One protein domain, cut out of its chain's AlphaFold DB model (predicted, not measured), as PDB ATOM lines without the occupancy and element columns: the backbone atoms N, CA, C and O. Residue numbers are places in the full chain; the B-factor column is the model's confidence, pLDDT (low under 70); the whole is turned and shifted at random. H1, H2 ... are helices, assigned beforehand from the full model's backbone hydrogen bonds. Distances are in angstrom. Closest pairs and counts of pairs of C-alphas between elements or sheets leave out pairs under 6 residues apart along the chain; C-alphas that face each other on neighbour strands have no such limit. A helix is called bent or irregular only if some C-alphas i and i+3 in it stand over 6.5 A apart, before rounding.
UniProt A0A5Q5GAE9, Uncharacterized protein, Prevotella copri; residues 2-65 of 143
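This is residues 2 to 65 of the 143 residues of an uncharacterized protein of Prevotella copri (UniProt A0A5Q5GAE9). Look first for one long helix, H2, which runs nearly the whole length of a thin rod; at its last end the shorter helix H3 folds back, and off its first end sits the short helix H1, which touches no helix. The middle of the rod is bare, for residues 15 to 36 of H2 stand free. The printed part has 64 residues with three named helices, in the order H1, H2, H3, and no named strand; its class is all helix. It is extended, with a radius of gyration of the C-alphas of 20.5 A and spans of 61 by 21 by 17 A.

Start on H2, residues 13 to 46, and go to its residues 44 to 45, which alone touch residues 52 to 55 of H3, residues 49 to 63. The two only just touch, with 3 pairs of C-alphas within 8 A; the closest C-alphas are those of Arg 44 and Arg 52, 5.8 A apart. They run opposite ways at a shallow tilt of 17 degrees, as a helical hairpin. H1, residues 2 to 9, is apart from both H2 and H3. Every O i to N i+4 pair is within hydrogen-bond range in H2, against 8 of 11 in H3 and 1 of 4 in H1, where 3 of 5 O i to N i+3 pairs are within range.

Find C-alpha 13 at (16.086, -44.755, -46.594); from there H2 runs 50.1 A to C-alpha 46 at (13.324, -11.259, -9.411). H3 runs 19.6 A and ends at C-alpha 63, at (25.827, -24.197, -15.953); it is neither bent nor irregular, but only just: C-alphas 58 and 61 are 6.4 A apart. H1 measures 11.5 A.

The two C-alphas farthest apart are those of Ile 9 and Ser 50, at 60.9 A. The printed part has no cut, and both links are tight. In this model residues 2 to 13 have pLDDT under 70, against a mean of 82.6 for the printed part.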
ATOM      1  N   ILE A   2       9.436 -55.779 -33.389       53.19
ATOM      2  CA  ILE A   2       9.406 -54.627 -34.329       53.19
ATOM      3  C   ILE A   2      10.814 -54.138 -34.733       53.19
ATOM      4  O   ILE A   2      11.090 -53.966 -35.916       53.19
ATOM      5  N   LYS A   3      11.748 -54.018 -33.776       50.00
ATOM      6  CA  LYS A   3      13.151 -53.627 -34.042       50.00
ATOM      7  C   LYS A   3      13.906 -54.571 -34.995       50.00
ATOM      8  O   LYS A   3      14.846 -54.129 -35.641       50.00
ATOM      9  N   ALA A   4      13.516 -55.848 -35.066       57.53
ATOM     10  CA  ALA A   4      14.186 -56.849 -35.899       57.53
ATOM     11  C   ALA A   4      13.734 -56.756 -37.367       57.53
ATOM     12  O   ALA A   4      14.580 -56.647 -38.246       57.53
ATOM     13  N   LYS A   5      12.418 -56.653 -37.617       55.88
ATOM     14  CA  LYS A   5      11.858 -56.457 -38.972       55.88
ATOM     15  C   LYS A   5      12.255 -55.117 -39.606       55.88
ATOM     16  O   LYS A   5      12.454 -55.034 -40.811       55.88
ATOM     17  N   TYR A   6      12.425 -54.066 -38.801       55.69
ATOM     18  CA  TYR A   6      12.827 -52.737 -39.291       55.69
ATOM     19  C   TYR A   6      14.275 -52.694 -39.818       55.69
ATOM     20  O   TYR A   6      14.617 -51.872 -40.666       55.69
ATOM     21  N   LYS A   7      15.126 -53.603 -39.325       55.72
ATOM     22  CA  LYS A   7      16.537 -53.727 -39.716       55.72
ATOM     23  C   LYS A   7      16.721 -54.410 -41.076       55.72
ATOM     24  O   LYS A   7      17.752 -54.220 -41.708       55.72
ATOM     25  N   GLU A   8      15.725 -55.180 -41.506       60.94
ATOM     26  CA  GLU A   8      15.771 -56.053 -42.685       60.94
ATOM     27  C   GLU A   8      15.299 -55.339 -43.968       60.94
ATOM     28  O   GLU A   8      15.805 -55.609 -45.050       60.94
ATOM     29  N   ILE A   9      14.378 -54.370 -43.851       60.09
ATOM     30  CA  ILE A   9      13.692 -53.748 -45.003       60.09
ATOM     31  C   ILE A   9      14.333 -52.422 -45.453       60.09
ATOM     32  O   ILE A   9      14.167 -52.009 -46.598       60.09
ATOM     33  N   ALA A  10      15.077 -51.724 -44.592       59.19
ATOM     34  CA  ALA A  10      15.348 -50.301 -44.808       59.19
ATOM     35  C   ALA A  10      16.841 -49.902 -44.751       59.19
ATOM     36  O   ALA A  10      17.210 -49.082 -43.916       59.19
ATOM     37  N   PRO A  11      17.751 -50.407 -45.607       65.12
ATOM     38  CA  PRO A  11      19.181 -50.156 -45.392       65.12
ATOM     39  C   PRO A  11      19.632 -48.716 -45.698       65.12
ATOM     40  O   PRO A  11      20.574 -48.234 -45.080       65.12
ATOM     41  N   LYS A  12      18.978 -48.004 -46.634       56.78
ATOM     42  CA  LYS A  12      19.420 -46.660 -47.081       56.78
ATOM     43  C   LYS A  12      18.435 -45.523 -46.793       56.78
ATOM     44  O   LYS A  12      18.865 -44.447 -46.389       56.78
ATOM     45  N   VAL A  13      17.126 -45.758 -46.922       57.47
ATOM     46  CA  VAL A  13      16.086 -44.755 -46.594       57.47
ATOM     47  C   VAL A  13      16.038 -44.475 -45.082       57.47
ATOM     48  O   VAL A  13      15.817 -43.345 -44.664       57.47
ATOM     49  N   ASN A  14      16.348 -45.475 -44.254       71.06
ATOM     50  CA  ASN A  14      16.293 -45.373 -42.796       71.06
ATOM     51  C   ASN A  14      17.424 -44.529 -42.198       71.06
ATOM     52  O   ASN A  14      17.208 -43.824 -41.220       71.06
ATOM     53  N   LEU A  15      18.630 -44.570 -42.781       74.00
ATOM     54  CA  LEU A  15      19.786 -43.894 -42.190       74.00
ATOM     55  C   LEU A  15      19.679 -42.374 -42.339       74.00
ATOM     56  O   LEU A  15      19.838 -41.656 -41.357       74.00
ATOM     57  N   LYS A  16      19.342 -41.885 -43.542       81.12
ATOM     58  CA  LYS A  16      19.146 -40.448 -43.788       81.12
ATOM     59  C   LYS A  16      18.020 -39.883 -42.917       81.12
ATOM     60  O   LYS A  16      18.246 -38.905 -42.215       81.12
ATOM     61  N   ILE A  17      16.861 -40.543 -42.895       84.25
ATOM     62  CA  ILE A  17      15.718 -40.118 -42.073       84.25
ATOM     63  C   ILE A  17      16.076 -40.161 -40.580       84.25
ATOM     64  O   ILE A  17      15.787 -39.217 -39.852       84.25
ATOM     65  N   SER A  18      16.771 -41.203 -40.114       83.81
ATOM     66  CA  SER A  18      17.235 -41.277 -38.721       83.81
ATOM     67  C   SER A  18      18.196 -40.139 -38.365       83.81
ATOM     68  O   SER A  18      18.099 -39.577 -37.276       83.81
ATOM     69  N   HIS A  19      19.104 -39.761 -39.271       83.00
ATOM     70  CA  HIS A  19      19.981 -38.603 -39.076       83.00
ATOM     71  C   HIS A  19      19.205 -37.283 -39.047       83.00
ATOM     72  O   HIS A  19      19.492 -36.442 -38.198       83.00
ATOM     73  N   GLU A  20      18.220 -37.105 -39.929       87.12
ATOM     74  CA  GLU A  20      17.355 -35.919 -39.953       87.12
ATOM     75  C   GLU A  20      16.556 -35.789 -38.651       87.12
ATOM     76  O   GLU A  20      16.565 -34.721 -38.041       87.12
ATOM     77  N   PHE A  21      15.964 -36.879 -38.153       89.81
ATOM     78  CA  PHE A  21      15.297 -36.895 -36.847       89.81
ATOM     79  C   PHE A  21      16.265 -36.664 -35.683       89.81
ATOM     80  O   PHE A  21      15.908 -35.984 -34.724       89.81
ATOM     81  N   GLY A  22      17.497 -37.173 -35.763       88.38
ATOM     82  CA  GLY A  22      18.543 -36.875 -34.783       88.38
ATOM     83  C   GLY A  22      18.908 -35.386 -34.754       88.38
ATOM     84  O   GLY A  22      18.990 -34.789 -33.682       88.38
ATOM     85  N   SER A  23      19.061 -34.772 -35.930       88.06
ATOM     86  CA  SER A  23      19.310 -33.334 -36.078       88.06
ATOM     87  C   SER A  23      18.134 -32.505 -35.560       88.06
ATOM     88  O   SER A  23      18.328 -31.577 -34.777       88.06
ATOM     89  N   LEU A  24      16.900 -32.859 -35.929       90.62
ATOM     90  CA  LEU A  24      15.694 -32.200 -35.429       90.62
ATOM     91  C   LEU A  24      15.595 -32.304 -33.902       90.62
ATOM     92  O   LEU A  24      15.365 -31.297 -33.239       90.62
ATOM     93  N   GLY A  25      15.834 -33.491 -33.339       91.94
ATOM     94  CA  GLY A  25      15.840 -33.709 -31.894       91.94
ATOM     95  C   GLY A  25      16.866 -32.837 -31.169       91.94
ATOM     96  O   GLY A  25      16.547 -32.257 -30.133       91.94
ATOM     97  N   PHE A  26      18.066 -32.669 -31.734       90.00
ATOM     98  CA  PHE A  26      19.075 -31.755 -31.193       90.00
ATOM     99  C   PHE A  26      18.610 -30.291 -31.219       90.00
ATOM    100  O   PHE A  26      18.727 -29.601 -30.208       90.00
ATOM    101  N   HIS A  27      18.030 -29.823 -32.330       89.81
ATOM    102  CA  HIS A  27      17.484 -28.465 -32.412       89.81
ATOM    103  C   HIS A  27      16.352 -28.239 -31.404       89.81
ATOM    104  O   HIS A  27      16.328 -27.214 -30.724       89.81
ATOM    105  N   MET A  28      15.439 -29.202 -31.259       92.75
ATOM    106  CA  MET A  28      14.361 -29.128 -30.271       92.75
ATOM    107  C   MET A  28      14.907 -29.080 -28.840       92.75
ATOM    108  O   MET A  28      14.445 -28.265 -28.044       92.75
ATOM    109  N   ALA A  29      15.917 -29.894 -28.524       92.25
ATOM    110  CA  ALA A  29      16.582 -29.859 -27.225       92.25
ATOM    111  C   ALA A  29      17.267 -28.507 -26.972       92.25
ATOM    112  O   ALA A  29      17.150 -27.967 -25.877       92.25
ATOM    113  N   ALA A  30      17.924 -27.924 -27.978       91.69
ATOM    114  CA  ALA A  30      18.543 -26.606 -27.854       91.69
ATOM    115  C   ALA A  30      17.514 -25.502 -27.560       91.69
ATOM    116  O   ALA A  30      17.744 -24.656 -26.697       91.69
ATOM    117  N   LEU A  31      16.356 -25.537 -28.229       90.44
ATOM    118  CA  LEU A  31      15.255 -24.603 -27.972       90.44
ATOM    119  C   LEU A  31      14.666 -24.774 -26.564       90.44
ATOM    120  O   LEU A  31      14.420 -23.777 -25.883       90.44
ATOM    121  N   ASP A  32      14.474 -26.014 -26.106       92.94
ATOM    122  CA  ASP A  32      14.013 -26.301 -24.741       92.94
ATOM    123  C   ASP A  32      15.025 -25.808 -23.693       92.94
ATOM    124  O   ASP A  32      14.645 -25.104 -22.755       92.94
ATOM    125  N   MET A  33      16.323 -26.070 -23.891       92.75
ATOM    126  CA  MET A  33      17.391 -25.568 -23.017       92.75
ATOM    127  C   MET A  33      17.402 -24.038 -22.958       92.75
ATOM    128  O   MET A  33      17.444 -23.475 -21.864       92.75
ATOM    129  N   LYS A  34      17.282 -23.359 -24.107       90.81
ATOM    130  CA  LYS A  34      17.193 -21.894 -24.176       90.81
ATOM    131  C   LYS A  34      15.992 -21.355 -23.405       90.81
ATOM    132  O   LYS A  34      16.126 -20.411 -22.629       90.81
ATOM    133  N   SER A  35      14.822 -21.978 -23.562       93.38
ATOM    134  CA  SER A  35      13.619 -21.591 -22.817       93.38
ATOM    135  C   SER A  35      13.804 -21.752 -21.305       93.38
ATOM    136  O   SER A  35      13.424 -20.867 -20.536       93.38
ATOM    137  N   ARG A  36      14.419 -22.855 -20.860       91.19
ATOM    138  CA  ARG A  36      14.686 -23.114 -19.436       91.19
ATOM    139  C   ARG A  36      15.699 -22.141 -18.844       91.19
ATOM    140  O   ARG A  36      15.460 -21.643 -17.747       91.19
ATOM    141  N   LEU A  37      16.784 -21.841 -19.558       88.94
ATOM    142  CA  LEU A  37      17.785 -20.869 -19.112       88.94
ATOM    143  C   LEU A  37      17.218 -19.445 -19.056       88.94
ATOM    144  O   LEU A  37      17.489 -18.735 -18.091       88.94
ATOM    145  N   SER A  38      16.349 -19.058 -19.998       90.38
ATOM    146  CA  SER A  38      15.626 -17.776 -19.926       90.38
ATOM    147  C   SER A  38      14.792 -17.672 -18.647       90.38
ATOM    148  O   SER A  38      14.923 -16.707 -17.899       90.38
ATOM    149  N   LYS A  39      13.992 -18.704 -18.338       91.62
ATOM    150  CA  LYS A  39      13.183 -18.753 -17.106       91.62
ATOM    151  C   LYS A  39      14.040 -18.717 -15.842       91.62
ATOM    152  O   LYS A  39      13.666 -18.078 -14.863       91.62
ATOM    153  N   TYR A  40      15.189 -19.393 -15.855       89.25
ATOM    154  CA  TYR A  40      16.155 -19.326 -14.759       89.25
ATOM    155  C   TYR A  40      16.698 -17.901 -14.572       89.25
ATOM    156  O   TYR A  40      16.743 -17.407 -13.446       89.25
ATOM    157  N   GLY A  41      17.042 -17.210 -15.663       89.06
ATOM    158  CA  GLY A  41      17.475 -15.812 -15.637       89.06
ATOM    159  C   GLY A  41      16.398 -14.855 -15.112       89.06
ATOM    160  O   GLY A  41      16.692 -13.990 -14.289       89.06
ATOM    161  N   GLU A  42      15.142 -15.035 -15.525       93.50
ATOM    162  CA  GLU A  42      13.992 -14.273 -15.015       93.50
ATOM    163  C   GLU A  42      13.804 -14.471 -13.506       93.50
ATOM    164  O   GLU A  42      13.720 -13.488 -12.761       93.50
ATOM    165  N   LEU A  43      13.820 -15.728 -13.041       92.19
ATOM    166  CA  LEU A  43      13.761 -16.056 -11.617       92.19
ATOM    167  C   LEU A  43      14.895 -15.361 -10.867       92.19
ATOM    168  O   LEU A  43      14.631 -14.609  -9.931       92.19
ATOM    169  N   ARG A  44      16.141 -15.544 -11.317       92.44
ATOM    170  CA  ARG A  44      17.317 -14.899 -10.730       92.44
ATOM    171  C   ARG A  44      17.130 -13.384 -10.609       92.44
ATOM    172  O   ARG A  44      17.393 -12.819  -9.552       92.44
ATOM    173  N   ASN A  45      16.641 -12.716 -11.650       93.06
ATOM    174  CA  ASN A  45      16.480 -11.259 -11.653       93.06
ATOM    175  C   ASN A  45      15.390 -10.760 -10.686       93.06
ATOM    176  O   ASN A  45      15.503  -9.644 -10.179       93.06
ATOM    177  N   SER A  46      14.380 -11.583 -10.386       95.25
ATOM    178  CA  SER A  46      13.324 -11.259  -9.411       95.25
ATOM    179  C   SER A  46      13.748 -11.389  -7.941       95.25
ATOM    180  O   SER A  46      13.060 -10.879  -7.059       95.25
ATOM    181  N   LEU A  47      14.876 -12.048  -7.660       95.31
ATOM    182  CA  LEU A  47      15.351 -12.308  -6.298       95.31
ATOM    183  C   LEU A  47      16.063 -11.097  -5.676       95.31
ATOM    184  O   LEU A  47      16.547 -10.205  -6.383       95.31
ATOM    185  N   SER A  48      16.186 -11.090  -4.345       96.75
ATOM    186  CA  SER A  48      17.023 -10.121  -3.622       96.75
ATOM    187  C   SER A  48      18.524 -10.377  -3.859       96.75
ATOM    188  O   SER A  48      18.892 -11.478  -4.275       96.75
ATOM    189  N   PRO A  49      19.422  -9.411  -3.579       95.38
ATOM    190  CA  PRO A  49      20.860  -9.593  -3.796       95.38
ATOM    191  C   PRO A  49      21.444 -10.842  -3.116       95.38
ATOM    192  O   PRO A  49      22.119 -11.629  -3.769       95.38
ATOM    193  N   SER A  50      21.117 -11.095  -1.845       93.56
ATOM    194  CA  SER A  50      21.637 -12.263  -1.116       93.56
ATOM    195  C   SER A  50      21.107 -13.595  -1.657       93.56
ATOM    196  O   SER A  50      21.824 -14.596  -1.663       93.56
ATOM    197  N   GLN A  51      19.862 -13.619  -2.138       94.38
ATOM    198  CA  GLN A  51      19.268 -14.796  -2.770       94.38
ATOM    199  C   GLN A  51      19.870 -15.066  -4.154       94.38
ATOM    200  O   GLN A  51      20.067 -16.228  -4.505       94.38
ATOM    201  N   ARG A  52      20.195 -14.017  -4.921       93.81
ATOM    202  CA  ARG A  52      20.926 -14.151  -6.190       93.81
ATOM    203  C   ARG A  52      22.316 -14.716  -5.970       93.81
ATOM    204  O   ARG A  52      22.660 -15.679  -6.635       93.81
ATOM    205  N   ASP A  53      23.062 -14.180  -5.008       91.00
ATOM    206  CA  ASP A  53      24.415 -14.661  -4.705       91.00
ATOM    207  C   ASP A  53      24.412 -16.141  -4.305       91.00
ATOM    208  O   ASP A  53      25.269 -16.916  -4.735       91.00
ATOM    209  N   PHE A  54      23.426 -16.560  -3.504       92.25
ATOM    210  CA  PHE A  54      23.240 -17.969  -3.174       92.25
ATOM    211  C   PHE A  54      22.926 -18.810  -4.418       92.25
ATOM    212  O   PHE A  54      23.539 -19.859  -4.621       92.25
ATOM    213  N   LEU A  55      21.988 -18.359  -5.254       91.00
ATOM    214  CA  LEU A  55      21.579 -19.071  -6.464       91.00
ATOM    215  C   LEU A  55      22.730 -19.187  -7.478       91.00
ATOM    216  O   LEU A  55      22.942 -20.253  -8.047       91.00
ATOM    217  N   ASP A  56      23.522 -18.135  -7.657       88.38
ATOM    218  CA  ASP A  56      24.667 -18.123  -8.570       88.38
ATOM    219  C   ASP A  56      25.760 -19.095  -8.127       88.38
ATOM    220  O   ASP A  56      26.263 -19.865  -8.944       88.38
ATOM    221  N   ARG A  57      26.064 -19.129  -6.826       86.50
ATOM    222  CA  ARG A  57      27.046 -20.067  -6.259       86.50
ATOM    223  C   ARG A  57      26.585 -21.519  -6.277       86.50
ATOM    224  O   ARG A  57      27.411 -22.418  -6.288       86.50
ATOM    225  N   THR A  58      25.281 -21.770  -6.204       86.00
ATOM    226  CA  THR A  58      24.754 -23.142  -6.093       86.00
ATOM    227  C   THR A  58      24.327 -23.732  -7.427       86.00
ATOM    228  O   THR A  58      24.521 -24.922  -7.656       86.00
ATOM    229  N   VAL A  59      23.745 -22.917  -8.304       84.12
ATOM    230  CA  VAL A  59      23.154 -23.352  -9.574       84.12
ATOM    231  C   VAL A  59      23.866 -22.719 -10.766       84.12
ATOM    232  O   VAL A  59      24.077 -23.402 -11.765       84.12
ATOM    233  N   GLY A  60      24.295 -21.459 -10.666       78.50
ATOM    234  CA  GLY A  60      25.037 -20.779 -11.735       78.50
ATOM    235  C   GLY A  60      26.341 -21.496 -12.100       78.50
ATOM    236  O   GLY A  60      26.572 -21.783 -13.273       78.50
ATOM    237  N   GLU A  61      27.135 -21.888 -11.099       79.25
ATOM    238  CA  GLU A  61      28.395 -22.630 -11.293       79.25
ATOM    239  C   GLU A  61      28.218 -23.977 -12.019       79.25
ATOM    240  O   GLU A  61      29.135 -24.444 -12.689       79.25
ATOM    241  N   ILE A  62      27.037 -24.604 -11.930       82.38
ATOM    242  CA  ILE A  62      26.748 -25.871 -12.625       82.38
ATOM    243  C   ILE A  62      26.633 -25.648 -14.139       82.38
ATOM    244  O   ILE A  62      27.008 -26.519 -14.931       82.38
ATOM    245  N   PHE A  63      26.095 -24.498 -14.549       81.06
ATOM    246  CA  PHE A  63      25.827 -24.197 -15.953       81.06
ATOM    247  C   PHE A  63      26.938 -23.394 -16.630       81.06
ATOM    248  O   PHE A  63      27.056 -23.505 -17.853       81.06
ATOM    249  N   ASP A  64      27.755 -22.659 -15.874       79.69
ATOM    250  CA  ASP A  64      28.807 -21.785 -16.406       79.69
ATOM    251  C   ASP A  64      29.789 -22.530 -17.327       79.69
ATOM    252  O   ASP A  64      30.491 -23.475 -16.953       79.69
ATOM    253  N   GLY A  65      29.817 -22.116 -18.592       74.19
ATOM    254  CA  GLY A  65      30.661 -22.674 -19.634       74.19
ATOM    255  C   GLY A  65      30.375 -24.144 -19.951       74.19
ATOM    256  O   GLY A  65      31.241 -24.793 -20.557       74.19
TER     257      GLY A  65